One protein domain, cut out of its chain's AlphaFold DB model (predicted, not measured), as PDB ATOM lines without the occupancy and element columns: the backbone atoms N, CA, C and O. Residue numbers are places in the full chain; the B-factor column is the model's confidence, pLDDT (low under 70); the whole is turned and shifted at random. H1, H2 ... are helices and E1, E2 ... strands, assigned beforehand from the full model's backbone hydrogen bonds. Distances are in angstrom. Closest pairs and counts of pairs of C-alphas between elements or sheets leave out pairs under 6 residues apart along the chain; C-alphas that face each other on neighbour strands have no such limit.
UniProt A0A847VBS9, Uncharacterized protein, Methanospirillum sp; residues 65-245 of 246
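What this domain is: This is residues 65 to 245 of the 246 residues of an uncharacterized protein of Methanospirillum sp (UniProt A0A847VBS9). What would one see first? One strongly twisted sheet runs through two parts: in one, its strands E1, E4, E5, E7 and E12 wrap round H2; in the other, E8, E9, E10 and E11 bear H3, with E6 beside E10 joining the two. H1 covers E2 and E3 on the face opposite H2, and H4 sticks out beyond E9 and E10. What is it made of? The printed part has 181 residues with four named helices and twelve named strands, which follow each other along the chain as E1, E2, H1, E3, E4, E5, E6, H2, E7, E8, H3, E9, H4, E10, E11 and E12; the class is mixed, helices and strands, and the neighbour pairs of the branched sheet are antiparallel but for two parallel ones, E2 with E3 and E6 with E10. How compact is it? It is compact, with a radius of gyration of the C-alphas of 17.0 A and spans of 53 by 43 by 30 A.

Where its parts are: What comes first? E1, residues 69 to 77, begins at C-alpha 69 (119.226, 98.928, 108.310), measures 23.5 A and bends by 57 degrees at residue 73. E2 (83 to 86), H1 (89 to 97), E3 (103 to 105) and E4 (108 to 111) follow. What comes next? E5 (120 to 127) measures 20.6 A, then come E6 (133 to 137), H2 (138 to 147, 14.0 A), E7 (156 to 160), E8 (168 to 172) and H3 (173 to 178). What comes last? After E9 (191 to 197) and H4 (202 to 205), E10 (212 to 222) measures 27.9 A. E11 (226 to 230) and E12 (235 to 244, 24.7 A) follow, to C-alpha 244 (119.237, 102.511, 104.484).

How they stand to each other: What stands beside E1? E2, its hairpin partner (N 76 to O 85, 2.9 A), and E4 (N 70 to O 110, 2.9 A) lie on one side, and E12 (N 73 to O 239, 2.8 A) on the other. How does the sheet go on? E2 and E3 are parallel (N 86 to O 103, 2.8 A) and with H1 form a strand-helix-strand unit, a helix between parallel neighbour strands, its crossover right-handed. Beside E10, E6 (N 135 to O 214, 2.9 A) and E11 (N 220 to O 228, 2.8 A) lie on one side, E9 (N 194 to O 215, 2.8 A) on the other. Where are the helices? The sheet curls round H2, whose Gly 147 C-alpha is 5.9 A from that of Val 159 in E7, their closest pair; H1 and H3 are on the opposite face, at heights of 8.8 A and 6.7 A over the sheet, and H4 is not on it. In H1, H2 and H3 every O i to N i+4 pair is within hydrogen-bond range; H4 is too short for one.

The domain as a whole: How large is it? The two C-alphas farthest apart, those of Thr 224 and Ser 245, are 55.1 A apart. Is it unbroken? The printed part has no cut, and the link from H3 to E9, 12 residues, is long. Where is confidence low? Residues 117, 119, 163 to 166 and 245 have pLDDT under 70; the mean of the printed part is 89.2.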
ATOM      1  N   GLN A  65     120.339  94.236 101.471       91.19
ATOM      2  CA  GLN A  65     121.534  93.411 101.633       91.19
ATOM      3  C   GLN A  65     121.757  93.097 103.120       91.19
ATOM      4  O   GLN A  65     121.328  93.884 103.966       91.19
ATOM      5  N   PRO A  66     122.435  91.984 103.459       92.44
ATOM      6  CA  PRO A  66     122.886  91.745 104.827       92.44
ATOM      7  C   PRO A  66     123.704  92.935 105.363       92.44
ATOM      8  O   PRO A  66     124.533  93.483 104.636       92.44
ATOM      9  N   GLY A  67     123.454  93.338 106.608       89.56
ATOM     10  CA  GLY A  67     124.047  94.510 107.263       89.56
ATOM     11  C   GLY A  67     123.350  95.846 106.962       89.56
ATOM     12  O   GLY A  67     123.730  96.872 107.520       89.56
ATOM     13  N   ALA A  68     122.336  95.875 106.088       91.12
ATOM     14  CA  ALA A  68     121.534  97.080 105.872       91.12
ATOM     15  C   ALA A  68     120.553  97.307 107.029       91.12
ATOM     16  O   ALA A  68     119.998  96.358 107.579       91.12
ATOM     17  N   VAL A  69     120.266  98.572 107.338       92.56
ATOM     18  CA  VAL A  69     119.226  98.928 108.310       92.56
ATOM     19  C   VAL A  69     117.946  99.239 107.548       92.56
ATOM     20  O   VAL A  69     117.924 100.123 106.686       92.56
ATOM     21  N   VAL A  70     116.869  98.520 107.853       93.31
ATOM     22  CA  VAL A  70     115.589  98.668 107.153       93.31
ATOM     23  C   VAL A  70     114.470  99.027 108.114       93.31
ATOM     24  O   VAL A  70     114.401  98.526 109.236       93.31
ATOM     25  N   LEU A  71     113.575  99.898 107.655       94.12
ATOM     26  CA  LEU A  71     112.320 100.168 108.338       94.12
ATOM     27  C   LEU A  71     111.258  99.233 107.760       94.12
ATOM     28  O   LEU A  71     111.052  99.197 106.544       94.12
ATOM     29  N   THR A  72     110.623  98.457 108.630       94.62
ATOM     30  CA  THR A  72     109.699  97.391 108.243       94.62
ATOM     31  C   THR A  72     108.382  97.544 108.983       94.62
ATOM     32  O   THR A  72     108.338  97.579 110.213       94.62
ATOM     33  N   ASP A  73     107.299  97.607 108.222       95.88
ATOM     34  CA  ASP A  73     105.956  97.416 108.746       95.88
ATOM     35  C   ASP A  73     105.730  95.930 109.001       95.88
ATOM     36  O   ASP A  73     106.090  95.091 108.174       95.88
ATOM     37  N   VAL A  74     105.161  95.599 110.158       95.69
ATOM     38  CA  VAL A  74     105.046  94.216 110.621       95.69
ATOM     39  C   VAL A  74     103.651  93.930 111.147       95.69
ATOM     40  O   VAL A  74     103.056  94.742 111.850       95.69
ATOM     41  N   THR A  75     103.130  92.749 110.830       96.94
ATOM     42  CA  THR A  75     101.981  92.145 111.511       96.94
ATOM     43  C   THR A  75     102.364  90.748 111.960       96.94
ATOM     44  O   THR A  75     102.617  89.883 111.127       96.94
ATOM     45  N   ILE A  76     102.412  90.519 113.270       95.31
ATOM     46  CA  ILE A  76     102.690  89.190 113.824       95.31
ATOM     47  C   ILE A  76     101.375  88.497 114.133       95.31
ATOM     48  O   ILE A  76     100.455  89.103 114.687       95.31
ATOM     49  N   ARG A  77     101.310  87.217 113.776       93.75
ATOM     50  CA  ARG A  77     100.150  86.363 113.977       93.75
ATOM     51  C   ARG A  77     100.498  85.151 114.818       93.75
ATOM     52  O   ARG A  77     101.588  84.586 114.688       93.75
ATOM     53  N   ASP A  78      99.548  84.743 115.643       89.81
ATOM     54  CA  ASP A  78      99.622  83.470 116.349       89.81
ATOM     55  C   ASP A  78      99.337  82.281 115.407       89.81
ATOM     56  O   ASP A  78      99.070  82.427 114.211       89.81
ATOM     57  N   ASP A  79      99.416  81.076 115.956       87.88
ATOM     58  CA  ASP A  79      99.101  79.803 115.294       87.88
ATOM     59  C   ASP A  79      97.624  79.653 114.894       87.88
ATOM     60  O   ASP A  79      97.303  78.856 114.010       87.88
ATOM     61  N   LEU A  80      96.735  80.444 115.493       88.31
ATOM     62  CA  LEU A  80      95.326  80.575 115.120       88.31
ATOM     63  C   LEU A  80      95.114  81.647 114.030       88.31
ATOM     64  O   LEU A  80      93.971  81.978 113.698       88.31
ATOM     65  N   ASN A  81      96.203  82.159 113.440       90.06
ATOM     66  CA  ASN A  81      96.240  83.176 112.386       90.06
ATOM     67  C   ASN A  81      95.653  84.542 112.807       90.06
ATOM     68  O   ASN A  81      95.238  85.352 111.966       90.06
ATOM     69  N   ARG A  82      95.615  84.818 114.111       90.94
ATOM     70  CA  ARG A  82      95.070  86.048 114.693       90.94
ATOM     71  C   ARG A  82      96.178  87.088 114.826       90.94
ATOM     72  O   ARG A  82      97.278  86.732 115.242       90.94
ATOM     73  N   PRO A  83      95.929  88.360 114.472       94.06
ATOM     74  CA  PRO A  83      96.928  89.404 114.637       94.06
ATOM     75  C   PRO A  83      97.141  89.687 116.125       94.06
ATOM     76  O   PRO A  83      96.211  90.071 116.827       94.06
ATOM     77  N   VAL A  84      98.377  89.524 116.585       93.38
ATOM     78  CA  VAL A  84      98.780  89.792 117.972       93.38
ATOM     79  C   VAL A  84      99.319  91.214 118.110       93.38
ATOM     80  O   VAL A  84      99.014  91.933 119.062       93.38
ATOM     81  N   LEU A  85     100.107  91.639 117.127       94.81
ATOM     82  CA  LEU A  85     100.548  93.018 116.973       94.81
ATOM     83  C   LEU A  85     100.597  93.383 115.498       94.81
ATOM     84  O   LEU A  85     100.779  92.522 114.634       94.81
ATOM     85  N   THR A  86     100.458  94.668 115.214       96.62
ATOM     86  CA  THR A  86     100.525  95.200 113.859       96.62
ATOM     87  C   THR A  86     101.036  96.636 113.861       96.62
ATOM     88  O   THR A  86     100.855  97.365 114.833       96.62
ATOM     89  N   THR A  87     101.649  97.063 112.764       96.50
ATOM     90  CA  THR A  87     101.895  98.480 112.459       96.50
ATOM     91  C   THR A  87     100.778  99.076 111.590       96.50
ATOM     92  O   THR A  87     100.740 100.284 111.374       96.50
ATOM     93  N   SER A  88      99.840  98.253 111.099       96.00
ATOM     94  CA  SER A  88      98.735  98.680 110.238       96.00
ATOM     95  C   SER A  88      97.515  99.101 111.055       96.00
ATOM     96  O   SER A  88      96.866  98.276 111.701       96.00
ATOM     97  N   GLU A  89      97.126 100.372 110.938       94.94
ATOM     98  CA  GLU A  89      95.894 100.888 111.550       94.94
ATOM     99  C   GLU A  89      94.639 100.155 111.056       94.94
ATOM    100  O   GLU A  89      93.710  99.955 111.829       94.94
ATOM    101  N   THR A  90      94.622  99.703 109.797       95.56
ATOM    102  CA  THR A  90      93.488  98.963 109.218       95.56
ATOM    103  C   THR A  90      93.320  97.581 109.846       95.56
ATOM    104  O   THR A  90      92.202  97.170 110.153       95.56
ATOM    105  N   ILE A  91      94.422  96.851 110.057       95.38
ATOM    106  CA  ILE A  91      94.374  95.545 110.734       95.38
ATOM    107  C   ILE A  91      93.988  95.744 112.200       95.38
ATOM    108  O   ILE A  91      93.165  94.994 112.722       95.38
ATOM    109  N   TYR A  92      94.536  96.778 112.841       96.12
ATOM    110  CA  TYR A  92      94.204  97.126 114.216       96.12
ATOM    111  C   TYR A  92      92.711  97.443 114.380       96.12
ATOM    112  O   TYR A  92      92.049  96.834 115.218       96.12
ATOM    113  N   SER A  93      92.147  98.326 113.549       94.81
ATOM    114  CA  SER A  93      90.727  98.690 113.620       94.81
ATOM    115  C   SER A  93      89.811  97.493 113.363       94.81
ATOM    116  O   SER A  93      88.855  97.291 114.104       94.81
ATOM    117  N   SER A  94      90.139  96.656 112.372       95.00
ATOM    118  CA  SER A  94      89.378  95.437 112.071       95.00
ATOM    119  C   SER A  94      89.378  94.454 113.246       95.00
ATOM    120  O   SER A  94      88.353  93.854 113.551       95.00
ATOM    121  N   ALA A  95      90.511  94.288 113.929       93.25
ATOM    122  CA  ALA A  95      90.600  93.401 115.084       93.25
ATOM    123  C   ALA A  95      89.820  93.939 116.300       93.25
ATOM    124  O   ALA A  95      89.219  93.149 117.029       93.25
ATOM    125  N   LEU A  96      89.765  95.263 116.489       92.19
ATOM    126  CA  LEU A  96      88.925  95.877 117.524       92.19
ATOM    127  C   LEU A  96      87.428  95.669 117.261       92.19
ATOM    128  O   LEU A  96      86.681  95.401 118.201       92.19
ATOM    129  N   GLU A  97      86.985  95.753 116.003       92.62
ATOM    130  CA  GLU A  97      85.596  95.454 115.617       92.62
ATOM    131  C   GLU A  97      85.214  93.996 115.920       92.62
ATOM    132  O   GLU A  97      84.076  93.709 116.287       92.62
ATOM    133  N   GLU A  98      86.183  93.082 115.840       89.56
ATOM    134  CA  GLU A  98      86.033  91.673 116.217       89.56
ATOM    135  C   GLU A  98      86.212  91.408 117.726       89.56
ATOM    136  O   GLU A  98      86.223  90.250 118.146       89.56
ATOM    137  N   ASN A  99      86.340  92.456 118.549       87.25
ATOM    138  CA  ASN A  99      86.588  92.370 119.991       87.25
ATOM    139  C   ASN A  99      87.828  91.522 120.347       87.25
ATOM    140  O   ASN A  99      87.820  90.754 121.312       87.25
ATOM    141  N   ARG A 100      88.889  91.635 119.538       85.94
ATOM    142  CA  ARG A 100      90.166  90.946 119.756       85.94
ATOM    143  C   ARG A 100      91.203  91.864 120.379       85.94
ATOM    144  O   ARG A 100      91.202  93.076 120.154       85.94
ATOM    145  N   THR A 101      92.140  91.260 121.102       87.50
ATOM    146  CA  THR A 101      93.268  91.990 121.672       87.50
ATOM    147  C   THR A 101      94.413  92.016 120.671       87.50
ATOM    148  O   THR A 101      95.060  91.005 120.423       87.50
ATOM    149  N   VAL A 102      94.691  93.190 120.113       94.25
ATOM    150  CA  VAL A 102      95.836  93.426 119.229       94.25
ATOM    151  C   VAL A 102      96.559  94.692 119.670       94.25
ATOM    152  O   VAL A 102      95.933  95.639 120.148       94.25
ATOM    153  N   PHE A 103      97.877  94.728 119.506       95.62
ATOM    154  CA  PHE A 103      98.668  95.930 119.759       95.62
ATOM    155  C   PHE A 103      99.017  96.646 118.459       95.62
ATOM    156  O   PHE A 103      99.574  96.042 117.543       95.62
ATOM    157  N   LEU A 104      98.735  97.946 118.397       96.38
ATOM    158  CA  LEU A 104      99.319  98.820 117.387       96.38
ATOM    159  C   LEU A 104     100.708  99.235 117.871       96.38
ATOM    160  O   LEU A 104     100.829  99.812 118.953       96.38
ATOM    161  N   VAL A 105     101.748  98.955 117.091       95.69
ATOM    162  CA  VAL A 105     103.144  99.265 117.441       95.69
ATOM    163  C   VAL A 105     103.801 100.170 116.406       95.69
ATOM    164  O   VAL A 105     103.317 100.323 115.285       95.69
ATOM    165  N   SER A 106     104.924 100.776 116.791       92.44
ATOM    166  CA  SER A 106     105.761 101.538 115.855       92.44
ATOM    167  C   SER A 106     106.419 100.622 114.809       92.44
ATOM    168  O   SER A 106     106.698  99.462 115.126       92.44
ATOM    169  N   PRO A 107     106.719 101.125 113.593       92.12
ATOM    170  CA  PRO A 107     107.481 100.380 112.596       92.12
ATOM    171  C   PRO A 107     108.791  99.822 113.154       92.12
ATOM    172  O   PRO A 107     109.495 100.481 113.926       92.12
ATOM    173  N   LEU A 108     109.121  98.598 112.754       92.94
ATOM    174  CA  LEU A 108     110.272  97.865 113.256       92.94
ATOM    175  C   LEU A 108     111.537  98.282 112.501       92.94
ATOM    176  O   LEU A 108     111.595  98.194 111.274       92.94
ATOM    177  N   VAL A 109     112.573  98.681 113.237       92.38
ATOM    178  CA  VAL A 109     113.922  98.854 112.683       92.38
ATOM    179  C   VAL A 109     114.646  97.510 112.740       92.38
ATOM    180  O   VAL A 109     114.818  96.923 113.814       92.38
ATOM    181  N   VAL A 110     115.044  97.008 111.576       92.88
ATOM    182  CA  VAL A 110     115.643  95.682 111.416       92.88
ATOM    183  C   VAL A 110     117.056  95.819 110.865       92.88
ATOM    184  O   VAL A 110     117.260  96.453 109.830       92.88
ATOM    185  N   ASP A 111     118.005  95.183 111.544       93.06
ATOM    186  CA  ASP A 111     119.372  95.002 111.065       93.06
ATOM    187  C   ASP A 111     119.383  93.741 110.179       93.06
ATOM    188  O   ASP A 111     119.265  92.613 110.656       93.06
ATOM    189  N   ALA A 112     119.380  93.924 108.858       92.56
ATOM    190  CA  ALA A 112     119.094  92.856 107.905       92.56
ATOM    191  C   ALA A 112     120.153  91.746 107.952       92.56
ATOM    192  O   ALA A 112     121.346  91.993 107.801       92.56
ATOM    193  N   GLY A 113     119.715  90.498 108.102       88.50
ATOM    194  CA  GLY A 113     120.597  89.334 108.216       88.50
ATOM    195  C   GLY A 113     121.349  89.222 109.548       88.50
ATOM    196  O   GLY A 113     122.128  88.282 109.703       88.50
ATOM    197  N   GLU A 114     121.111  90.123 110.506       86.25
ATOM    198  CA  GLU A 114     121.737  90.100 111.828       86.25
ATOM    199  C   GLU A 114     120.714  89.732 112.914       86.25
ATOM    200  O   GLU A 114     119.614  90.278 112.993       86.25
ATOM    201  N   GLY A 115     121.060  88.757 113.757       79.88
ATOM    202  CA  GLY A 115     120.218  88.354 114.885       79.88
ATOM    203  C   GLY A 115     120.244  89.367 116.033       79.88
ATOM    204  O   GLY A 115     121.066  90.280 116.068       79.88
ATOM    205  N   SER A 116     119.369  89.182 117.025       77.94
ATOM    206  CA  SER A 116     119.446  89.982 118.256       77.94
ATOM    207  C   SER A 116     120.610  89.507 119.133       77.94
ATOM    208  O   SER A 116     120.777  88.307 119.345       77.94
ATOM    209  N   SER A 117     121.393  90.441 119.679       69.19
ATOM    210  CA  SER A 117     122.476  90.155 120.633       69.19
ATOM    211  C   SER A 117     121.994  89.952 122.080       69.19
ATOM    212  O   SER A 117     122.797  89.595 122.941       69.19
ATOM    213  N   GLY A 118     120.701  90.168 122.354       72.81
ATOM    214  CA  GLY A 118     120.073  90.028 123.674       72.81
ATOM    215  C   GLY A 118     118.948  88.989 123.716       72.81
ATOM    216  O   GLY A 118     118.788  88.182 122.806       72.81
ATOM    217  N   SER A 119     118.133  89.022 124.776       69.81
ATOM    218  CA  SER A 119     116.958  88.146 124.955       69.81
ATOM    219  C   SER A 119     115.795  88.475 124.007       69.81
ATOM    220  O   SER A 119     114.932  87.632 123.753       69.81
ATOM    221  N   GLY A 120     115.781  89.680 123.437       77.88
ATOM    222  CA  GLY A 120     114.721  90.144 122.554       77.88
ATOM    223  C   GLY A 120     114.902  91.586 122.100       77.88
ATOM    224  O   GLY A 120     115.988  92.157 122.201       77.88
ATOM    225  N   ARG A 121     113.824  92.153 121.566       86.12
ATOM    226  CA  ARG A 121     113.661  93.561 121.208       86.12
ATOM    227  C   ARG A 121     112.345  94.060 121.787       86.12
ATOM    228  O   ARG A 121     111.344  93.345 121.772       86.12
ATOM    229  N   SER A 122     112.349  95.304 122.230       88.50
ATOM    230  CA  SER A 122     111.176  95.960 122.798       88.50
ATOM    231  C   SER A 122     110.586  96.907 121.765       88.50
ATOM    232  O   SER A 122     111.306  97.726 121.193       88.50
ATOM    233  N   LEU A 123     109.291  96.773 121.500       90.81
ATOM    234  CA  LEU A 123     108.575  97.571 120.508       90.81
ATOM    235  C   LEU A 123     107.621  98.531 121.209       90.81
ATOM    236  O   LEU A 123     106.739  98.063 121.928       90.81
ATOM    237  N   PRO A 124     107.742  99.852 121.000       92.69
ATOM    238  CA  PRO A 124     106.821 100.804 121.599       92.69
ATOM    239  C   PRO A 124     105.388 100.564 121.118       92.69
ATOM    240  O   PRO A 124     105.116 100.579 119.908       92.69
ATOM    241  N   ILE A 125     104.474 100.375 122.068       94.69
ATOM    242  CA  ILE A 125     103.041 100.261 121.812       94.69
ATOM    243  C   ILE A 125     102.475 101.668 121.642       94.69
ATOM    244  O   ILE A 125     102.651 102.547 122.487       94.69
ATOM    245  N   LEU A 126     101.773 101.871 120.533       94.44
ATOM    246  CA  LEU A 126     101.041 103.094 120.228       94.44
ATOM    247  C   LEU A 126      99.611 103.021 120.773       94.44
ATOM    248  O   LEU A 126      99.124 104.007 121.321       94.44
ATOM    249  N   ALA A 127      98.958 101.857 120.669       92.88
ATOM    250  CA  ALA A 127      97.614 101.614 121.191       92.88
ATOM    251  C   ALA A 127      97.369 100.114 121.483       92.88
ATOM    252  O   ALA A 127      98.009  99.263 120.863       92.88
ATOM    253  N   PRO A 128      96.453  99.765 122.410       87.69
ATOM    254  CA  PRO A 128      95.713 100.669 123.300       87.69
ATOM    255  C   PRO A 128      96.552 101.190 124.483       87.69
ATOM    256  O   PRO A 128      96.197 102.191 125.096       87.69
ATOM    257  N   GLN A 129      97.679 100.546 124.796       81.81
ATOM    258  CA  GLN A 129      98.529 100.866 125.950       81.81
ATOM    259  C   GLN A 129      99.708 101.766 125.559       81.81
ATOM    260  O   GLN A 129     100.867 101.360 125.632       81.81
ATOM    261  N   SER A 130      99.408 102.989 125.111       84.56
ATOM    262  CA  SER A 130     100.446 103.948 124.715       84.56
ATOM    263  C   SER A 130     101.454 104.183 125.848       84.56
ATOM    264  O   SER A 130     101.062 104.471 126.979       84.56
ATOM    265  N   GLY A 131     102.748 104.047 125.545       81.38
ATOM    266  CA  GLY A 131     103.840 104.200 126.515       81.38
ATOM    267  C   GLY A 131     104.317 102.899 127.172       81.38
ATOM    268  O   GLY A 131     105.327 102.924 127.871       81.38
ATOM    269  N   ALA A 132     103.644 101.771 126.928       88.56
ATOM    270  CA  ALA A 132     104.172 100.441 127.231       88.56
ATOM    271  C   ALA A 132     105.004  99.895 126.056       88.56
ATOM    272  O   ALA A 132     104.895 100.360 124.921       88.56
ATOM    273  N   ASN A 133     105.813  98.872 126.327       91.81
ATOM    274  CA  ASN A 133     106.575  98.149 125.310       91.81
ATOM    275  C   ASN A 133     106.001  96.750 125.103       91.81
ATOM    276  O   ASN A 133     105.516  96.140 126.049       91.81
ATOM    277  N   TYR A 134     106.103  96.222 123.890       91.94
ATOM    278  CA  TYR A 134     105.849  94.824 123.566       91.94
ATOM    279  C   TYR A 134     107.175  94.064 123.439       91.94
ATOM    280  O   TYR A 134     108.088  94.546 122.766       91.94
ATOM    281  N   THR A 135     107.291  92.871 124.023       89.25
ATOM    282  CA  THR A 135     108.499  92.037 123.897       89.25
ATOM    283  C   THR A 135     108.434  91.123 122.675       89.25
ATOM    284  O   THR A 135     107.655  90.168 122.638       89.25
ATOM    285  N   LEU A 136     109.332  91.352 121.717       88.94
ATOM    286  CA  LEU A 136     109.660  90.430 120.631       88.94
ATOM    287  C   LEU A 136     110.875  89.586 121.036       88.94
ATOM    288  O   LEU A 136     111.920  90.140 121.375       88.94
ATOM    289  N   PHE A 137     110.784  88.259 121.004       87.38
ATOM    290  CA  PHE A 137     111.911  87.409 121.399       87.38
ATOM    291  C   PHE A 137     113.027  87.409 120.353       87.38
ATOM    292  O   PHE A 137     112.808  87.645 119.165       87.38
ATOM    293  N   ALA A 138     114.254  87.122 120.796       87.25
ATOM    294  CA  ALA A 138     115.439  87.162 119.938       87.25
ATOM    295  C   ALA A 138     115.328  86.246 118.712       87.25
ATOM    296  O   ALA A 138     115.774  86.615 117.625       87.25
ATOM    297  N   GLN A 139     114.708  85.075 118.871       87.19
ATOM    298  CA  GLN A 139     114.488  84.127 117.776       87.19
ATOM    299  C   GLN A 139     113.514  84.689 116.734       87.19
ATOM    300  O   GLN A 139     113.787  84.615 115.538       87.19
ATOM    301  N   GLU A 140     112.431  85.326 117.183       90.00
ATOM    302  CA  GLU A 140     111.440  85.962 116.309       90.00
ATOM    303  C   GLU A 140     112.062  87.134 115.549       90.00
ATOM    304  O   GLU A 140     111.914  87.239 114.333       90.00
ATOM    305  N   TYR A 141     112.834  87.974 116.247       91.69
ATOM    306  CA  TYR A 141     113.576  89.057 115.609       91.69
ATOM    307  C   TYR A 141     114.574  88.530 114.576       91.69
ATOM    308  O   TYR A 141     114.641  89.061 113.475       91.69
ATOM    309  N   SER A 142     115.313  87.466 114.891       91.81
ATOM    310  CA  SER A 142     116.304  86.885 113.972       91.81
ATOM    311  C   SER A 142     115.651  86.282 112.723       91.81
ATOM    312  O   SER A 142     116.191  86.403 111.620       91.81
ATOM    313  N   ALA A 143     114.469  85.673 112.873       92.31
ATOM    314  CA  ALA A 143     113.673  85.201 111.744       92.31
ATOM    315  C   ALA A 143     113.251  86.374 110.846       92.31
ATOM    316  O   ALA A 143     113.470  86.327 109.636       92.31
ATOM    317  N   ILE A 144     112.737  87.459 111.436       94.25
ATOM    318  CA  ILE A 144     112.374  88.686 110.711       94.25
ATOM    319  C   ILE A 144     113.597  89.295 110.011       94.25
ATOM    320  O   ILE A 144     113.533  89.588 108.818       94.25
ATOM    321  N   ALA A 145     114.726  89.420 110.711       94.06
ATOM    322  CA  ALA A 145     115.977  89.953 110.176       94.06
ATOM    323  C   ALA A 145     116.498  89.156 108.982       94.06
ATOM    324  O   ALA A 145     116.982  89.732 108.010       94.06
ATOM    325  N   THR A 146     116.349  87.833 109.011       94.31
ATOM    326  CA  THR A 146     116.683  86.977 107.868       94.31
ATOM    327  C   THR A 146     115.675  87.152 106.732       94.31
ATOM    328  O   THR A 146     116.059  87.223 105.567       94.31
ATOM    329  N   GLY A 147     114.385  87.252 107.059       93.44
ATOM    330  CA  GLY A 147     113.301  87.320 106.082       93.44
ATOM    331  C   GLY A 147     113.202  88.631 105.301       93.44
ATOM    332  O   GLY A 147     112.598  88.641 104.231       93.44
ATOM    333  N   VAL A 148     113.810  89.721 105.785       94.94
ATOM    334  CA  VAL A 148     113.881  90.986 105.031       94.94
ATOM    335  C   VAL A 148     114.977  91.002 103.963       94.94
ATOM    336  O   VAL A 148     114.920  91.823 103.048       94.94
ATOM    337  N   VAL A 149     115.978  90.118 104.049       94.56
ATOM    338  CA  VAL A 149     117.098  90.084 103.095       94.56
ATOM    339  C   VAL A 149     116.589  89.721 101.701       94.56
ATOM    340  O   VAL A 149     115.856  88.753 101.518       94.56
ATOM    341  N   GLY A 150     117.004  90.487 100.693       92.19
ATOM    342  CA  GLY A 150     116.584  90.286  99.306       92.19
ATOM    343  C   GLY A 150     115.249  90.939  98.939       92.19
ATOM    344  O   GLY A 150     114.908  90.964  97.757       92.19
ATOM    345  N   LEU A 151     114.512  91.512  99.898       93.06
ATOM    346  CA  LEU A 151     113.342  92.335  99.588       93.06
ATOM    347  C   LEU A 151     113.771  93.671  98.985       93.06
ATOM    348  O   LEU A 151     114.871  94.153  99.230       93.06
ATOM    349  N   HIS A 152     112.905  94.287  98.190       91.12
ATOM    350  CA  HIS A 152     113.084  95.665  97.733       91.12
ATOM    351  C   HIS A 152     112.207  96.615  98.554       91.12
ATOM    352  O   HIS A 152     111.314  96.176  99.277       91.12
ATOM    353  N   THR A 153     112.405  97.927  98.408       90.00
ATOM    354  CA  THR A 153     111.468  98.914  98.975       90.00
ATOM    355  C   THR A 153     110.054  98.676  98.427       90.00
ATOM    356  O   THR A 153     109.868  98.534  97.218       90.00
ATOM    357  N   GLY A 154     109.059  98.597  99.310       89.38
ATOM    358  CA  GLY A 154     107.679  98.200  99.013       89.38
ATOM    359  C   GLY A 154     107.469  96.690  98.852       89.38
ATOM    360  O   GLY A 154     106.346  96.256  98.605       89.38
ATOM    361  N   GLY A 155     108.529  95.886  98.961       91.25
ATOM    362  CA  GLY A 155     108.465  94.431  98.914       91.25
ATOM    363  C   GLY A 155     107.835  93.860 100.179       91.25
ATOM    364  O   GLY A 155     107.998  94.409 101.272       91.25
ATOM    365  N   THR A 156     107.128  92.744 100.018       95.06
ATOM    366  CA  THR A 156     106.432  92.054 101.102       95.06
ATOM    367  C   THR A 156     106.915  90.619 101.245       95.06
ATOM    368  O   THR A 156     107.326  89.986 100.271       95.06
ATOM    369  N   ALA A 157     106.868  90.100 102.468       95.44
ATOM    370  CA  ALA A 157     107.163  88.703 102.761       95.44
ATOM    371  C   ALA A 157     106.364  88.227 103.968       95.44
ATOM    372  O   ALA A 157     106.127  88.995 104.894       95.44
ATOM    373  N   THR A 158     106.023  86.942 103.992       96.38
ATOM    374  CA  THR A 158     105.541  86.275 105.203       96.38
ATOM    375  C   THR A 158     106.640  85.351 105.701       96.38
ATOM    376  O   THR A 158     107.081  84.446 104.990       96.38
ATOM    377  N   VAL A 159     107.090  85.589 106.926       94.50
ATOM    378  CA  VAL A 159     108.169  84.848 107.577       94.50
ATOM    379  C   VAL A 159     107.579  83.950 108.646       94.50
ATOM    380  O   VAL A 159     106.713  84.366 109.411       94.50
ATOM    381  N   ARG A 160     108.067  82.714 108.718       92.25
ATOM    382  CA  ARG A 160     107.746  81.796 109.808       92.25
ATOM    383  C   ARG A 160     108.553  82.156 111.052       92.25
ATOM    384  O   ARG A 160     109.774  82.261 110.978       92.25
ATOM    385  N   LEU A 161     107.865  82.341 112.171       89.00
ATOM    386  CA  LEU A 161     108.462  82.596 113.484       89.00
ATOM    387  C   LEU A 161     108.536  81.318 114.335       89.00
ATOM    388  O   LEU A 161     109.289  81.271 115.305       89.00
ATOM    389  N   ASP A 162     107.803  80.269 113.944       70.38
ATOM    390  CA  ASP A 162     107.603  79.001 114.657       70.38
ATOM    391  C   ASP A 162     108.806  78.036 114.605       70.38
ATOM    392  O   ASP A 162     108.643  76.821 114.491       70.38
ATOM    393  N   GLY A 163     110.032  78.554 114.736       56.62
ATOM    394  CA  GLY A 163     111.261  77.752 114.712       56.62
ATOM    395  C   GLY A 163     111.337  76.681 115.807       56.62
ATOM    396  O   GLY A 163     111.999  75.667 115.607       56.62
ATOM    397  N   ASN A 164     110.635  76.872 116.931       49.44
ATOM    398  CA  ASN A 164     110.393  75.854 117.952       49.44
ATOM    399  C   ASN A 164     109.074  76.140 118.690       49.44
ATOM    400  O   ASN A 164     108.977  77.071 119.483       49.44
ATOM    401  N   VAL A 165     108.076  75.277 118.491       49.84
ATOM    402  CA  VAL A 165     106.764  75.255 119.180       49.84
ATOM    403  C   VAL A 165     106.897  74.885 120.678       49.84
ATOM    404  O   VAL A 165     105.951  74.439 121.314       49.84
ATOM    405  N   THR A 166     108.096  74.998 121.258       51.31
ATOM    406  CA  THR A 166     108.437  74.468 122.587       51.31
ATOM    407  C   THR A 166     108.226  75.456 123.727       51.31
ATOM    408  O   THR A 166     108.398  75.072 124.879       51.31
ATOM    409  N   ASP A 167     107.828  76.697 123.444       74.25
ATOM    410  CA  ASP A 167     107.519  77.682 124.485       74.25
ATOM    411  C   ASP A 167     106.071  77.531 124.971       74.25
ATOM    412  O   ASP A 167     105.282  78.478 124.987       74.25
ATOM    413  N   GLU A 168     105.722  76.304 125.349       87.62
ATOM    414  CA  GLU A 168     104.514  75.990 126.095       87.62
ATOM    415  C   GLU A 168     104.843  75.897 127.579       87.62
ATOM    416  O   GLU A 168     105.827  75.270 127.978       87.62
ATOM    417  N   ARG A 169     104.017  76.518 128.419       89.25
ATOM    418  CA  ARG A 169     104.165  76.443 129.872       89.25
ATOM    419  C   ARG A 169     102.877  75.979 130.511       89.25
ATOM    420  O   ARG A 169     101.789  76.434 130.162       89.25
ATOM    421  N   PHE A 170     103.040  75.064 131.450       93.62
ATOM    422  CA  PHE A 170     101.975  74.554 132.290       93.62
ATOM    423  C   PHE A 170     101.773  75.484 133.486       93.62
ATOM    424  O   PHE A 170     102.752  75.897 134.106       93.62
ATOM    425  N   TYR A 171     100.514  75.760 133.809       94.44
ATOM    426  CA  TYR A 171     100.108  76.520 134.983       94.44
ATOM    427  C   TYR A 171      98.959  75.798 135.683       94.44
ATOM    428  O   TYR A 171      97.993  75.382 135.035       94.44
ATOM    429  N   SER A 172      99.056  75.671 137.004       96.50
ATOM    430  CA  SER A 172      97.917  75.314 137.860       96.50
ATOM    431  C   SER A 172      96.807  76.368 137.773       96.50
ATOM    432  O   SER A 172      97.020  77.473 137.264       96.50
ATOM    433  N   VAL A 173      95.614  76.038 138.283       95.75
ATOM    434  CA  VAL A 173      94.504  77.002 138.396       95.75
ATOM    435  C   VAL A 173      94.955  78.260 139.135       95.75
ATOM    436  O   VAL A 173      94.768  79.367 138.634       95.75
ATOM    437  N   GLU A 174      95.602  78.090 140.288       95.19
ATOM    438  CA  GLU A 174      96.020  79.197 141.142       95.19
ATOM    439  C   GLU A 174      97.059  80.086 140.450       95.19
ATOM    440  O   GLU A 174      96.969  81.310 140.517       95.19
ATOM    441  N   GLU A 175      98.036  79.490 139.761       94.81
ATOM    442  CA  GLU A 175      99.039  80.253 139.013       94.81
ATOM    443  C   GLU A 175      98.413  80.994 137.830       94.81
ATOM    444  O   GLU A 175      98.753  82.148 137.577       94.81
ATOM    445  N   PHE A 176      97.480  80.368 137.113       94.62
ATOM    446  CA  PHE A 176      96.808  81.006 135.987       94.62
ATOM    447  C   PHE A 176      95.959  82.207 136.421       94.62
ATOM    448  O   PHE A 176      95.988  83.250 135.768       94.62
ATOM    449  N   GLU A 177      95.257  82.099 137.549       94.00
ATOM    450  CA  GLU A 177      94.511  83.218 138.131       94.00
ATOM    451  C   GLU A 177      95.442  84.332 138.633       94.00
ATOM    452  O   GLU A 177      95.149  85.514 138.443       94.00
ATOM    453  N   GLN A 178      96.610  83.991 139.191       92.50
ATOM    454  CA  GLN A 178      97.634  84.977 139.570       92.50
ATOM    455  C   GLN A 178      98.210  85.739 138.369       92.50
ATOM    456  O   GLN A 178      98.592  86.901 138.508       92.50
ATOM    457  N   LEU A 179      98.244  85.115 137.189       90.31
ATOM    458  CA  LEU A 179      98.609  85.771 135.931       90.31
ATOM    459  C   LEU A 179      97.502  86.687 135.380       90.31
ATOM    460  O   LEU A 179      97.702  87.329 134.349       90.31
ATOM    461  N   GLY A 180      96.347  86.764 136.047       89.38
ATOM    462  CA  GLY A 180      95.181  87.529 135.601       89.38
ATOM    463  C   GLY A 180      94.255  86.757 134.659       89.38
ATOM    464  O   GLY A 180      93.390  87.362 134.029       89.38
ATOM    465  N   GLY A 181      94.436  85.438 134.538       91.50
ATOM    466  CA  GLY A 181      93.522  84.565 133.812       91.50
ATOM    467  C   GLY A 181      92.229  84.293 134.581       91.50
ATOM    468  O   GLY A 181      92.185  84.346 135.805       91.50
ATOM    469  N   ASP A 182      91.168  83.957 133.851       93.75
ATOM    470  CA  ASP A 182      89.904  83.478 134.416       93.75
ATOM    471  C   ASP A 182      89.772  81.983 134.107       93.75
ATOM    472  O   ASP A 182      89.361  81.605 133.008       93.75
ATOM    473  N   PHE A 183      90.169  81.114 135.045       93.88
ATOM    474  CA  PHE A 183      90.161  79.666 134.808       93.88
ATOM    475  C   PHE A 183      88.750  79.119 134.551       93.88
ATOM    476  O   PHE A 183      88.589  78.164 133.787       93.88
ATOM    477  N   ALA A 184      87.719  79.713 135.158       93.56
ATOM    478  CA  ALA A 184      86.342  79.259 134.995       93.56
ATOM    479  C   ALA A 184      85.884  79.416 133.537       93.56
ATOM    480  O   ALA A 184      85.341  78.466 132.957       93.56
ATOM    481  N   ASN A 185      86.184  80.571 132.935       93.31
ATOM    482  CA  ASN A 185      85.760  80.928 131.579       93.31
ATOM    483  C   ASN A 185      86.811  80.654 130.485       93.31
ATOM    484  O   ASN A 185      86.472  80.689 129.301       93.31
ATOM    485  N   ALA A 186      88.064  80.353 130.837       93.00
ATOM    486  CA  ALA A 186      89.127  80.101 129.865       93.00
ATOM    487  C   ALA A 186      88.839  78.877 128.984       93.00
ATOM    488  O   ALA A 186      88.518  77.787 129.455       93.00
ATOM    489  N   THR A 187      89.015  79.027 127.679       94.50
ATOM    490  CA  THR A 187      88.907  77.946 126.690       94.50
ATOM    491  C   THR A 187      90.170  77.910 125.838       94.50
ATOM    492  O   THR A 187      90.983  78.831 125.891       94.50
ATOM    493  N   ILE A 188      90.371  76.839 125.065       93.94
ATOM    494  CA  ILE A 188      91.465  76.807 124.086       93.94
ATOM    495  C   ILE A 188      91.292  78.000 123.133       93.94
ATOM    496  O   ILE A 188      90.213  78.204 122.579       93.94
ATOM    497  N   GLY A 189      92.351  78.788 122.971       90.75
ATOM    498  CA  GLY A 189      92.367  80.038 122.220       90.75
ATOM    499  C   GLY A 189      92.123  81.296 123.058       90.75
ATOM    500  O   GLY A 189      92.325  82.389 122.533       90.75
ATOM    501  N   THR A 190      91.743  81.202 124.339       92.00
ATOM    502  CA  THR A 190      91.645  82.386 125.213       92.00
ATOM    503  C   THR A 190      92.993  83.106 125.269       92.00
ATOM    504  O   THR A 190      94.000  82.490 125.611       92.00
ATOM    505  N   GLU A 191      92.999  84.391 124.905       90.69
ATOM    506  CA  GLU A 191      94.180  85.261 124.900       90.69
ATOM    507  C   GLU A 191      94.423  85.871 126.281       90.69
ATOM    508  O   GLU A 191      93.481  86.223 126.991       90.69
ATOM    509  N   LEU A 192      95.695  86.030 126.636       91.31
ATOM    510  CA  LEU A 192      96.145  86.751 127.817       91.31
ATOM    511  C   LEU A 192      97.302  87.670 127.448       91.31
ATOM    512  O   LEU A 192      98.138  87.336 126.609       91.31
ATOM    513  N   VAL A 193      97.373  88.812 128.124       91.12
ATOM    514  CA  VAL A 193      98.495  89.746 128.034       91.12
ATOM    515  C   VAL A 193      99.275  89.661 129.337       91.12
ATOM    516  O   VAL A 193      98.739  89.964 130.400       91.12
ATOM    517  N   LEU A 194     100.537  89.256 129.253       89.50
ATOM    518  CA  LEU A 194     101.422  89.083 130.401       89.50
ATOM    519  C   LEU A 194     102.548  90.111 130.363       89.50
ATOM    520  O   LEU A 194     103.078  90.412 129.296       89.50
ATOM    521  N   ALA A 195     102.923  90.633 131.530       87.44
ATOM    522  CA  ALA A 195     104.051  91.543 131.680       87.44
ATOM    523  C   ALA A 195     105.330  90.773 132.037       87.44
ATOM    524  O   ALA A 195     105.332  89.911 132.915       87.44
ATOM    525  N   PHE A 196     106.426  91.125 131.376       82.19
ATOM    526  CA  PHE A 196     107.765  90.587 131.566       82.19
ATOM    527  C   PHE A 196     108.701  91.699 132.017       82.19
ATOM    528  O   PHE A 196     108.599  92.827 131.541       82.19
ATOM    529  N   ILE A 197     109.623  91.368 132.916       82.44
ATOM    530  CA  ILE A 197     110.686  92.281 133.339       82.44
ATOM    531  C   ILE A 197     111.814  92.193 132.317       82.44
ATOM    532  O   ILE A 197     112.320  91.101 132.050       82.44
ATOM    533  N   GLU A 198     112.201  93.328 131.744       77.12
ATOM    534  CA  GLU A 198     113.236  93.372 130.703       77.12
ATOM    535  C   GLU A 198     114.652  93.385 131.298       77.12
ATOM    536  O   GLU A 198     115.582  92.867 130.684       77.12
ATOM    537  N   ASN A 199     114.796  93.938 132.504       80.94
ATOM    538  CA  ASN A 199     116.042  94.105 133.254       80.94
ATOM    539  C   ASN A 199     115.939  93.451 134.651       80.94
ATOM    540  O   ASN A 199     115.819  94.148 135.663       80.94
ATOM    541  N   PRO A 200     115.933  92.106 134.752       79.50
ATOM    542  CA  PRO A 200     115.731  91.409 136.026       79.50
ATOM    543  C   PRO A 200     116.770  91.772 137.098       79.50
ATOM    544  O   PRO A 200     116.467  91.713 138.287       79.50
ATOM    545  N   GLU A 201     117.972  92.196 136.710       81.94
ATOM    546  CA  GLU A 201     119.012  92.713 137.603       81.94
ATOM    547  C   GLU A 201     118.563  93.931 138.426       81.94
ATOM    548  O   GLU A 201     118.984  94.080 139.575       81.94
ATOM    549  N   ALA A 202     117.640  94.745 137.899       83.19
ATOM    550  CA  ALA A 202     117.089  95.908 138.593       83.19
ATOM    551  C   ALA A 202     116.289  95.524 139.848       83.19
ATOM    552  O   ALA A 202     116.169  96.318 140.778       83.19
ATOM    553  N   LEU A 203     115.798  94.280 139.929       82.69
ATOM    554  CA  LEU A 203     115.150  93.766 141.139       82.69
ATOM    555  C   LEU A 203     116.120  93.614 142.318       82.69
ATOM    556  O   LEU A 203     115.675  93.527 143.461       82.69
ATOM    557  N   TYR A 204     117.428  93.563 142.050       84.31
ATOM    558  CA  TYR A 204     118.451  93.277 143.053       84.31
ATOM    559  C   TYR A 204     119.335  94.484 143.389       84.31
ATOM    560  O   TYR A 204     119.948  94.482 144.456       84.31
ATOM    561  N   ASP A 205     119.408  95.508 142.528       81.56
ATOM    562  CA  ASP A 205     120.321  96.648 142.728       81.56
ATOM    563  C   ASP A 205     119.708  97.845 143.493       81.56
ATOM    564  O   ASP A 205     120.448  98.700 143.974       81.56
ATOM    565  N   ASN A 206     118.377  97.890 143.661       75.12
ATOM    566  CA  ASN A 206     117.596  98.929 144.368       75.12
ATOM    567  C   ASN A 206     117.875 100.393 143.943       75.12
ATOM    568  O   ASN A 206     117.482 101.338 144.630       75.12
ATOM    569  N   THR A 207     118.564 100.591 142.822       82.00
ATOM    570  CA  THR A 207     118.948 101.895 142.255       82.00
ATOM    571  C   THR A 207     118.382 102.098 140.854       82.00
ATOM    572  O   THR A 207     118.151 103.234 140.439       82.00
ATOM    573  N   THR A 208     118.100 101.005 140.155       82.31
ATOM    574  CA  THR A 208     117.519 100.957 138.822       82.31
ATOM    575  C   THR A 208     116.041 100.602 138.944       82.31
ATOM    576  O   THR A 208     115.670  99.640 139.610       82.31
ATOM    577  N   ALA A 209     115.169 101.374 138.295       82.38
ATOM    578  CA  ALA A 209     113.762 101.002 138.204       82.38
ATOM    579  C   ALA A 209     113.601  99.816 137.229       82.38
ATOM    580  O   ALA A 209     114.155  99.870 136.124       82.38
ATOM    581  N   PRO A 210     112.844  98.761 137.587       82.81
ATOM    582  CA  PRO A 210     112.541  97.689 136.648       82.81
ATOM    583  C   PRO A 210     111.670  98.230 135.509       82.81
ATOM    584  O   PRO A 210     110.684  98.935 135.750       82.81
ATOM    585  N   SER A 211     112.033  97.903 134.272       84.06
ATOM    586  CA  SER A 211     111.216  98.138 133.089       84.06
ATOM    587  C   SER A 211     110.445  96.874 132.731       84.06
ATOM    588  O   SER A 211     110.901  95.744 132.936       84.06
ATOM    589  N   TYR A 212     109.235  97.090 132.225       86.06
ATOM    590  CA  TYR A 212     108.306  96.028 131.892       86.06
ATOM    591  C   TYR A 212     107.891  96.145 130.435       86.06
ATOM    592  O   TYR A 212     107.627  97.243 129.936       86.06
ATOM    593  N   ALA A 213     107.751  94.998 129.791       88.81
ATOM    594  CA  ALA A 213     107.160  94.886 128.474       88.81
ATOM    595  C   ALA A 213     106.109  93.780 128.469       88.81
ATOM    596  O   ALA A 213     106.211  92.787 129.186       88.81
ATOM    597  N   VAL A 214     105.056  93.982 127.693       91.38
ATOM    598  CA  VAL A 214     103.944  93.049 127.595       91.38
ATOM    599  C   VAL A 214     104.150  92.078 126.446       91.38
ATOM    600  O   VAL A 214     104.833  92.362 125.461       91.38
ATOM    601  N   ARG A 215     103.519  90.918 126.555       88.75
ATOM    602  CA  ARG A 215     103.441  89.938 125.482       88.75
ATOM    603  C   ARG A 215     102.107  89.219 125.547       88.75
ATOM    604  O   ARG A 215     101.598  88.937 126.629       88.75
ATOM    605  N   THR A 216     101.567  88.900 124.381       90.50
ATOM    606  CA  THR A 216     100.342  88.106 124.278       90.50
ATOM    607  C   THR A 216     100.678  86.622 124.241       90.50
ATOM    608  O   THR A 216     101.653  86.208 123.613       90.50
ATOM    609  N   THR A 217      99.848  85.830 124.898       90.25
ATOM    610  CA  THR A 217      99.858  84.368 124.897       90.25
ATOM    611  C   THR A 217      98.423  83.865 124.784       90.25
ATOM    612  O   THR A 217      97.477  84.635 124.963       90.25
ATOM    613  N   HIS A 218      98.236  82.580 124.507       92.06
ATOM    614  CA  HIS A 218      96.922  81.956 124.521       92.06
ATOM    615  C   HIS A 218      96.957  80.541 125.081       92.06
ATOM    616  O   HIS A 218      97.978  79.850 125.062       92.06
ATOM    617  N   VAL A 219      95.797  80.111 125.567       93.88
ATOM    618  CA  VAL A 219      95.573  78.752 126.059       93.88
ATOM    619  C   VAL A 219      95.584  77.774 124.885       93.88
ATOM    620  O   VAL A 219      94.764  77.884 123.976       93.88
ATOM    621  N   VAL A 220      96.467  76.780 124.919       93.44
ATOM    622  CA  VAL A 220      96.527  75.692 123.922       93.44
ATOM    623  C   VAL A 220      95.986  74.371 124.453       93.44
ATOM    624  O   VAL A 220      95.573  73.513 123.676       93.44
ATOM    625  N   ASN A 221      95.933  74.214 125.776       93.81
ATOM    626  CA  ASN A 221      95.340  73.054 126.430       93.81
ATOM    627  C   ASN A 221      94.710  73.457 127.772       93.81
ATOM    628  O   ASN A 221      95.183  74.384 128.430       93.81
ATOM    629  N   ARG A 222      93.654  72.748 128.174       93.38
ATOM    630  CA  ARG A 222      92.958  72.907 129.454       93.38
ATOM    631  C   ARG A 222      92.598  71.532 130.013       93.38
ATOM    632  O   ARG A 222      91.939  70.742 129.336       93.38
ATOM    633  N   SER A 223      92.980  71.280 131.260       93.12
ATOM    634  CA  SER A 223      92.509  70.142 132.055       93.12
ATOM    635  C   SER A 223      91.497  70.602 133.111       93.12
ATOM    636  O   SER A 223      91.032  71.744 133.109       93.12
ATOM    637  N   THR A 224      91.128  69.704 134.022       92.62
ATOM    638  CA  THR A 224      90.275  70.017 135.177       92.62
ATOM    639  C   THR A 224      90.938  70.939 136.201       92.62
ATOM    640  O   THR A 224      90.233  71.562 136.984       92.62
ATOM    641  N   ASP A 225      92.267  71.013 136.205       94.12
ATOM    642  CA  ASP A 225      93.098  71.615 137.254       94.12
ATOM    643  C   ASP A 225      94.290  72.427 136.714       94.12
ATOM    644  O   ASP A 225      95.139  72.884 137.479       94.12
ATOM    645  N   SER A 226      94.386  72.602 135.396       94.00
ATOM    646  CA  SER A 226      95.508  73.306 134.781       94.00
ATOM    647  C   SER A 226      95.178  73.867 133.406       94.00
ATOM    648  O   SER A 226      94.220  73.448 132.740       94.00
ATOM    649  N   VAL A 227      96.024  74.788 132.961       96.44
ATOM    650  CA  VAL A 227      96.082  75.246 131.576       96.44
ATOM    651  C   VAL A 227      97.512  75.207 131.053       96.44
ATOM    652  O   VAL A 227      98.485  75.340 131.794       96.44
ATOM    653  N   THR A 228      97.639  75.058 129.742       94.88
ATOM    654  CA  THR A 228      98.903  75.230 129.030       94.88
ATOM    655  C   THR A 228      98.815  76.482 128.177       94.88
ATOM    656  O   THR A 228      97.896  76.610 127.365       94.88
ATOM    657  N   LEU A 229      99.768  77.393 128.358       92.81
ATOM    658  CA  LEU A 229      99.890  78.630 127.595       92.81
ATOM    659  C   LEU A 229     101.020  78.513 126.581       92.81
ATOM    660  O   LEU A 229     102.095  78.021 126.925       92.81
ATOM    661  N   ARG A 230     100.799  78.999 125.360       89.94
ATOM    662  CA  ARG A 230     101.821  79.072 124.311       89.94
ATOM    663  C   ARG A 230     102.282  80.505 124.120       89.94
ATOM    664  O   ARG A 230     101.467  81.414 123.965       89.94
ATOM    665  N   PHE A 231     103.594  80.704 124.120       87.00
ATOM    666  CA  PHE A 231     104.194  82.032 124.005       87.00
ATOM    667  C   PHE A 231     104.734  82.329 122.612       87.00
ATOM    668  O   PHE A 231     104.972  83.495 122.320       87.00
ATOM    669  N   SER A 232     104.949  81.321 121.766       84.75
ATOM    670  CA  SER A 232     105.480  81.487 120.409       84.75
ATOM    671  C   SER A 232     104.427  82.013 119.432       84.75
ATOM    672  O   SER A 232     103.304  81.504 119.412       84.75
ATOM    673  N   HIS A 233     104.827  82.928 118.550       89.44
ATOM    674  CA  HIS A 233     104.019  83.339 117.399       89.44
ATOM    675  C   HIS A 233     104.326  82.486 116.169       89.44
ATOM    676  O   HIS A 233     105.398  81.891 116.067       89.44
ATOM    677  N   ALA A 234     103.386  82.407 115.227       90.44
ATOM    678  CA  ALA A 234     103.525  81.541 114.061       90.44
ATOM    679  C   ALA A 234     104.188  82.250 112.882       90.44
ATOM    680  O   ALA A 234     105.114  81.712 112.273       90.44
ATOM    681  N   THR A 235     103.729  83.456 112.546       94.06
ATOM    682  CA  THR A 235     104.186  84.163 111.343       94.06
ATOM    683  C   THR A 235     104.294  85.667 111.547       94.06
ATOM    684  O   THR A 235     103.543  86.250 112.326       94.06
ATOM    685  N   ALA A 236     105.180  86.305 110.784       95.69
ATOM    686  CA  ALA A 236     105.252  87.750 110.615       95.69
ATOM    687  C   ALA A 236     105.034  88.117 109.146       95.69
ATOM    688  O   ALA A 236     105.808  87.701 108.284       95.69
ATOM    689  N   ASP A 237     104.015  88.924 108.876       96.94
ATOM    690  CA  ASP A 237     103.831  89.599 107.594       96.94
ATOM    691  C   ASP A 237     104.643  90.897 107.616       96.94
ATOM    692  O   ASP A 237     104.454  91.738 108.495       96.94
ATOM    693  N   LEU A 238     105.562  91.045 106.667       96.56
ATOM    694  CA  LEU A 238     106.533  92.129 106.581       96.56
ATOM    695  C   LEU A 238     106.292  92.959 105.325       96.56
ATOM    696  O   LEU A 238     106.027  92.410 104.254       96.56
ATOM    697  N   THR A 239     106.447  94.274 105.440       95.44
ATOM    698  CA  THR A 239     106.535  95.196 104.302       95.44
ATOM    699  C   THR A 239     107.707  96.143 104.515       95.44
ATOM    700  O   THR A 239     107.753  96.865 105.508       95.44
ATOM    701  N   VAL A 240     108.666  96.156 103.590       93.56
ATOM    702  CA  VAL A 240     109.828  97.052 103.682       93.56
ATOM    703  C   VAL A 240     109.413  98.447 103.234       93.56
ATOM    704  O   VAL A 240     109.137  98.663 102.055       93.56
ATOM    705  N   SER A 241     109.385  99.411 104.150       89.44
ATOM    706  CA  SER A 241     109.013 100.796 103.835       89.44
ATOM    707  C   SER A 241     110.219 101.639 103.426       89.44
ATOM    708  O   SER A 241     110.102 102.518 102.569       89.44
ATOM    709  N   ASN A 242     111.398 101.361 103.991       87.38
ATOM    710  CA  ASN A 242     112.627 102.072 103.653       87.38
ATOM    711  C   ASN A 242     113.875 101.201 103.837       87.38
ATOM    712  O   ASN A 242     113.956 100.419 104.786       87.38
ATOM    713  N   VAL A 243     114.867 101.387 102.962       85.62
ATOM    714  CA  VAL A 243     116.179 100.734 103.044       85.62
ATOM    715  C   VAL A 243     117.259 101.796 103.199       85.62
ATOM    716  O   VAL A 243     117.429 102.652 102.329       85.62
ATOM    717  N   ARG A 244     118.035 101.708 104.280       81.56
ATOM    718  CA  ARG A 244     119.237 102.511 104.484       81.56
ATOM    719  C   ARG A 244     120.460 101.601 104.419       81.56
ATOM    720  O   ARG A 244     120.672 100.755 105.284       81.56
ATOM    721  N   SER A 245     121.273 101.797 103.386       67.56
ATOM    722  CA  SER A 245     122.588 101.165 103.278       67.56
ATOM    723  C   SER A 245     123.467 101.600 104.457       67.56
ATOM    724  O   SER A 245     123.521 102.796 104.764       67.56
TER     725      SER A 245